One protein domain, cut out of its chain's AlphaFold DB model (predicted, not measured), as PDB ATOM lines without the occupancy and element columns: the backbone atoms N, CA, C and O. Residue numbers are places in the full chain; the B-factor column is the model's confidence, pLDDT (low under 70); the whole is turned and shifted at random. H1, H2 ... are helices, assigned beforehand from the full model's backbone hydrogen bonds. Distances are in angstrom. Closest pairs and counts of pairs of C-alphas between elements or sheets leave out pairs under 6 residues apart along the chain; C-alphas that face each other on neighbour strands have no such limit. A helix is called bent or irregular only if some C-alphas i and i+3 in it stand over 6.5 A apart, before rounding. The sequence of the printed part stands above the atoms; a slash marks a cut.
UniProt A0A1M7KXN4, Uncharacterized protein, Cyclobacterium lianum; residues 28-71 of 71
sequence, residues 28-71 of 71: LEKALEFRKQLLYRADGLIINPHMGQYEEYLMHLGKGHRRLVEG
ATOM      1  N   LEU A  28     -42.788  50.981  62.274       97.56
ATOM      2  CA  LEU A  28     -44.016  50.263  61.944       97.56
ATOM      3  C   LEU A  28     -44.496  50.581  60.527       97.56
ATOM      4  O   LEU A  28     -44.870  49.655  59.806       97.56
ATOM      5  N   GLU A  29     -44.445  51.847  60.099       97.88
ATOM      6  CA  GLU A  29     -44.897  52.221  58.755       97.88
ATOM      7  C   GLU A  29     -44.110  51.477  57.675       97.88
ATOM      8  O   GLU A  29     -44.697  50.944  56.735       97.88
ATOM      9  N   LYS A  30     -42.791  51.356  57.855       97.19
ATOM     10  CA  LYS A  30     -41.907  50.689  56.897       97.19
ATOM     11  C   LYS A  30     -42.110  49.171  56.880       97.19
ATOM     12  O   LYS A  30     -42.113  48.560  55.817       97.19
ATOM     13  N   ALA A  31     -42.357  48.548  58.034       97.12
ATOM     14  CA  ALA A  31     -42.717  47.127  58.084       97.12
ATOM     15  C   ALA A  31     -44.067  46.847  57.391       97.12
ATOM     16  O   ALA A  31     -44.218  45.848  56.683       97.12
ATOM     17  N   LEU A  32     -45.049  47.741  57.559       96.62
ATOM     18  CA  LEU A  32     -46.341  47.654  56.873       96.62
ATOM     19  C   LEU A  32     -46.209  47.870  55.361       96.62
ATOM     20  O   LEU A  32     -46.915  47.209  54.596       96.62
ATOM     21  N   GLU A  33     -45.308  48.757  54.938       97.00
ATOM     22  CA  GLU A  33     -44.971  48.970  53.532       97.00
ATOM     23  C   GLU A  33     -44.401  47.695  52.900       97.00
ATOM     24  O   GLU A  33     -44.949  47.231  51.902       97.00
ATOM     25  N   PHE A  34     -43.402  47.060  53.526       95.44
ATOM     26  CA  PHE A  34     -42.846  45.793  53.038       95.44
ATOM     27  C   PHE A  34     -43.907  44.698  52.923       95.44
ATOM     28  O   PHE A  34     -44.002  44.024  51.897       95.44
ATOM     29  N   ARG A  35     -44.771  44.551  53.939       96.31
ATOM     30  CA  ARG A  35     -45.900  43.610  53.880       96.31
ATOM     31  C   ARG A  35     -46.798  43.894  52.675       96.31
ATOM     32  O   ARG A  35     -47.201  42.967  51.978       96.31
ATOM     33  N   LYS A  36     -47.139  45.165  52.444       96.69
ATOM     34  CA  LYS A  36     -48.006  45.575  51.333       96.69
ATOM     35  C   LYS A  36     -47.359  45.267  49.983       96.69
ATOM     36  O   LYS A  36     -48.041  44.728  49.117       96.69
ATOM     37  N   GLN A  37     -46.077  45.581  49.817       96.25
ATOM     38  CA  GLN A  37     -45.328  45.315  48.587       96.25
ATOM     39  C   GLN A  37     -45.261  43.811  48.286       96.25
ATOM     40  O   GLN A  37     -45.606  43.399  47.181       96.25
ATOM     41  N   LEU A  38     -44.943  42.976  49.283       95.25
ATOM     42  CA  LEU A  38     -44.913  41.515  49.132       95.25
ATOM     43  C   LEU A  38     -46.266  40.939  48.690       95.25
ATOM     44  O   LEU A  38     -46.322  40.134  47.760       95.25
ATOM     45  N   LEU A  39     -47.359  41.362  49.334       94.44
ATOM     46  CA  LEU A  39     -48.703  40.895  48.983       94.44
ATOM     47  C   LEU A  39     -49.128  41.383  47.595       94.44
ATOM     48  O   LEU A  39     -49.601  40.582  46.795       94.44
ATOM     49  N   TYR A  40     -48.874  42.652  47.266       94.50
ATOM     50  CA  TYR A  40     -49.157  43.202  45.937       94.50
ATOM     51  C   TYR A  40     -48.399  42.453  44.834       94.50
ATOM     52  O   TYR A  40     -48.949  42.132  43.778       94.50
ATOM     53  N   ARG A  41     -47.130  42.125  45.087       94.25
ATOM     54  CA  ARG A  41     -46.299  41.368  44.155       94.25
ATOM     55  C   ARG A  41     -46.831  39.948  43.955       94.25
ATOM     56  O   ARG A  41     -46.877  39.482  42.817       94.25
ATOM     57  N   ALA A  42     -47.282  39.294  45.026       94.06
ATOM     58  CA  ALA A  42     -47.936  37.989  44.956       94.06
ATOM     59  C   ALA A  42     -49.269  38.046  44.189       94.06
ATOM     60  O   ALA A  42     -49.508  37.189  43.342       94.06
ATOM     61  N   ASP A  43     -50.096  39.071  44.406       93.19
ATOM     62  CA  ASP A  43     -51.360  39.264  43.679       93.19
ATOM     63  C   ASP A  43     -51.148  39.418  42.164       93.19
ATOM     64  O   ASP A  43     -51.983  38.980  41.368       93.19
ATOM     65  N   GLY A  44     -49.995  39.942  41.734       93.31
ATOM     66  CA  GLY A  44     -49.594  39.983  40.324       93.31
ATOM     67  C   GLY A  44     -49.604  38.613  39.628       93.31
ATOM     68  O   GLY A  44     -49.853  38.537  38.420       93.31
ATOM     69  N   LEU A  45     -49.441  37.516  40.380       93.81
ATOM     70  CA  LEU A  45     -49.520  36.145  39.861       93.81
ATOM     71  C   LEU A  45     -50.918  35.773  39.357       93.81
ATOM     72  O   LEU A  45     -51.050  34.846  38.560       93.81
ATOM     73  N   ILE A  46     -51.965  36.491  39.782       94.75
ATOM     74  CA  ILE A  46     -53.319  36.321  39.241       94.75
ATOM     75  C   ILE A  46     -53.340  36.667  37.747       94.75
ATOM     76  O   ILE A  46     -54.024  35.990  36.977       94.75
ATOM     77  N   ILE A  47     -52.589  37.703  37.360       94.25
ATOM     78  CA  ILE A  47     -52.517  38.231  35.994       94.25
ATOM     79  C   ILE A  47     -51.456  37.475  35.188       94.25
ATOM     80  O   ILE A  47     -51.724  37.053  34.066       94.25
ATOM     81  N   ASN A  48     -50.261  37.282  35.758       93.50
ATOM     82  CA  ASN A  48     -49.161  36.569  35.112       93.50
ATOM     83  C   ASN A  48     -48.534  35.517  36.052       93.50
ATOM     84  O   ASN A  48     -47.553  35.810  36.742       93.50
ATOM     85  N   PRO A  49     -49.028  34.265  36.035       92.00
ATOM     86  CA  PRO A  49     -48.524  33.180  36.885       92.00
ATOM     87  C   PRO A  49     -47.044  32.821  36.665       92.00
ATOM     88  O   PRO A  49     -46.431  32.161  37.502       92.00
ATOM     89  N   HIS A  50     -46.457  33.229  35.536       92.44
ATOM     90  CA  HIS A  50     -45.084  32.896  35.151       92.44
ATOM     91  C   HIS A  50     -44.097  34.051  35.347       92.44
ATOM     92  O   HIS A  50     -42.952  33.939  34.916       92.44
ATOM     93  N   MET A  51     -44.501  35.140  36.011       92.94
ATOM     94  CA  MET A  51     -43.631  36.301  36.246       92.94
ATOM     95  C   MET A  51     -42.401  36.004  37.120       92.94
ATOM     96  O   MET A  51     -41.443  36.771  37.109       92.94
ATOM     97  N   GLY A  52     -42.423  34.910  37.889       92.19
ATOM     98  CA  GLY A  52     -41.281  34.458  38.681       92.19
ATOM     99  C   GLY A  52     -40.228  33.725  37.845       92.19
ATOM    100  O   GLY A  52     -40.557  33.012  36.890       92.19
ATOM    101  N   GLN A  53     -38.966  33.857  38.250       94.62
ATOM    102  CA  GLN A  53     -37.842  33.097  37.698       94.62
ATOM    103  C   GLN A  53     -37.897  31.653  38.196       94.62
ATOM    104  O   GLN A  53     -38.419  31.407  39.280       94.62
ATOM    105  N   TYR A  54     -37.376  30.693  37.434       95.94
ATOM    106  CA  TYR A  54     -37.263  29.321  37.932       95.94
ATOM    107  C   TYR A  54     -36.337  29.261  39.147       95.94
ATOM    108  O   TYR A  54     -35.302  29.922  39.177       95.94
ATOM    109  N   GLU A  55     -36.726  28.475  40.149       95.94
ATOM    110  CA  GLU A  55     -35.904  28.255  41.336       95.94
ATOM    111  C   GLU A  55     -34.933  27.099  41.074       95.94
ATOM    112  O   GLU A  55     -35.308  25.928  41.187       95.94
ATOM    113  N   GLU A  56     -33.701  27.443  40.686       95.38
ATOM    114  CA  GLU A  56     -32.648  26.505  40.269       95.38
ATOM    115  C   GLU A  56     -32.418  25.402  41.305       95.38
ATOM    116  O   GLU A  56     -32.375  24.216  40.964       95.38
ATOM    117  N   TYR A  57     -32.381  25.766  42.588       95.62
ATOM    118  CA  TYR A  57     -32.129  24.812  43.666       95.62
ATOM    119  C   TYR A  57     -33.274  23.818  43.880       95.62
ATOM    120  O   TYR A  57     -33.060  22.760  44.466       95.62
ATOM    121  N   LEU A  58     -34.476  24.108  43.373       95.75
ATOM    122  CA  LEU A  58     -35.654  23.242  43.481       95.75
ATOM    123  C   LEU A  58     -36.035  22.572  42.154       95.75
ATOM    124  O   LEU A  58     -37.010  21.817  42.109       95.75
ATOM    125  N   MET A  59     -35.276  22.796  41.074       94.88
ATOM    126  CA  MET A  59     -35.567  22.208  39.760       94.88
ATOM    127  C   MET A  59     -35.594  20.677  39.791       94.88
ATOM    128  O   MET A  59     -36.436  20.067  39.132       94.88
ATOM    129  N   HIS A  60     -34.730  20.061  40.603       95.56
ATOM    130  CA  HIS A  60     -34.638  18.607  40.761       95.56
ATOM    131  C   HIS A  60     -35.946  17.954  41.245       95.56
ATOM    132  O   HIS A  60     -36.149  16.762  41.034       95.56
ATOM    133  N   LEU A  61     -36.857  18.720  41.858       96.75
ATOM    134  CA  LEU A  61     -38.163  18.226  42.296       96.75
ATOM    135  C   LEU A  61     -39.164  18.060  41.142       96.75
ATOM    136  O   LEU A  61     -40.211  17.451  41.344       96.75
ATOM    137  N   GLY A  62     -38.900  18.634  39.962       95.56
ATOM    138  CA  GLY A  62     -39.787  18.530  38.797       95.56
ATOM    139  C   GLY A  62     -41.150  19.220  38.961       95.56
ATOM    140  O   GLY A  62     -42.079  18.933  38.215       95.56
ATOM    141  N   LYS A  63     -41.292  20.128  39.938       95.19
ATOM    142  CA  LYS A  63     -42.571  20.770  40.314       95.19
ATOM    143  C   LYS A  63     -42.765  22.186  39.765       95.19
ATOM    144  O   LYS A  63     -43.745  22.843  40.100       95.19
ATOM    145  N   GLY A  64     -41.834  22.680  38.948       94.25
ATOM    146  CA  GLY A  64     -41.933  24.015  38.348       94.25
ATOM    147  C   GLY A  64     -41.868  25.165  39.360       94.25
ATOM    148  O   GLY A  64     -42.501  26.196  39.143       94.25
ATOM    149  N   HIS A  65     -41.126  24.990  40.461       95.75
ATOM    150  CA  HIS A  65     -40.931  26.026  41.476       95.75
ATOM    151  C   HIS A  65     -40.347  27.303  40.865       95.75
ATOM    152  O   HIS A  65     -39.432  27.260  40.038       95.75
ATOM    153  N   ARG A  66     -40.888  28.445  41.291       95.81
ATOM    154  CA  ARG A  66     -40.469  29.769  40.840       95.81
ATOM    155  C   ARG A  66     -40.257  30.692  42.027       95.81
ATOM    156  O   ARG A  66     -41.010  30.626  42.996       95.81
ATOM    157  N   ARG A  67     -39.276  31.579  41.908       94.75
ATOM    158  CA  ARG A  67     -39.010  32.653  42.858       94.75
ATOM    159  C   ARG A  67     -39.513  33.974  42.305       94.75
ATOM    160  O   ARG A  67     -39.260  34.331  41.152       94.75
ATOM    161  N   LEU A  68     -40.191  34.718  43.166       93.88
ATOM    162  CA  LEU A  68     -40.565  36.099  42.930       93.88
ATOM    163  C   LEU A  68     -39.867  36.962  43.978       93.88
ATOM    164  O   LEU A  68     -39.889  36.627  45.158       93.88
ATOM    165  N   VAL A  69     -39.207  38.027  43.533       91.25
ATOM    166  CA  VAL A  69     -38.458  38.944  44.401       91.25
ATOM    167  C   VAL A  69     -39.090  40.328  44.309       91.25
ATOM    168  O   VAL A  69     -39.509  40.744  43.223       91.25
ATOM    169  N   GLU A  70     -39.158  40.994  45.457       85.50
ATOM    170  CA  GLU A  70     -39.556  42.386  45.651       85.50
ATOM    171  C   GLU A  70     -38.450  43.057  46.478       85.50
ATOM    172  O   GLU A  70     -38.005  42.471  47.470       85.50
ATOM    173  N   GLY A  71     -37.967  44.222  46.049       68.19
ATOM    174  CA  GLY A  71     -36.827  44.911  46.658       68.19
ATOM    175  C   GLY A  71     -36.463  46.190  45.926       68.19
ATOM    176  O   GLY A  71     -36.651  46.221  44.689       68.19
TER     177      GLY A  71
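Overview. This is residues 28 to 71 of the 71 residues of an uncharacterized protein of Cyclobacterium lianum (UniProt A0A1M7KXN4). One long helix, H1, makes an arm whose first residues, 28 to 33, stick out; after a turn the chain forms a small looped head, residues 53 to 67, that holds the short helix H2. The tail, residues 68 to 71, folds back from this head toward H1. The printed part has 44 residues with two named helices, H1 then H2, and no named strand; the class is all helix. The whole is loose, with a radius of gyration of the C-alphas of 12.8 A, and elongated, with spans of 39 by 23 by 13 A.

Arrangement. H1, residues 28 to 46, and H2, residues 56 to 61, are apart, with no C-alpha of the one within 8 A of the other. A short link of 9 residues joins them. On either side of H2, residues 53 to 54 pair with residues 66 to 67, antiparallel, in stretches too short to be named strands. In H1, 13 of 15 O i to N i+4 pairs are within hydrogen-bond range; in H2, 0 of 2 are, beside 2 of 3 O i to N i+3 pairs.

Along the chain. H1 runs from Leu 28, C-alpha at (-44.016, 50.263, 61.944), to Ile 46, C-alpha at (-53.319, 36.321, 39.241), 28.2 A. H2 runs from Glu 56 to Leu 61, 10.2 A, ending with C-alpha 61 at (-38.163, 18.226, 42.296). H2 is irregular: C-alphas 57 and 60 are 7.3 A apart.

Size, cuts and confidence. The two C-alphas farthest apart are those of Leu 28 and Gly 62, at 39.5 A. The C-alphas of Leu 28 and Gly 71, the chain's last residue, are 17.7 A apart. The printed part has no cut and no long link. The mean pLDDT of the printed part is 94.2, and residue 71 alone is under 70.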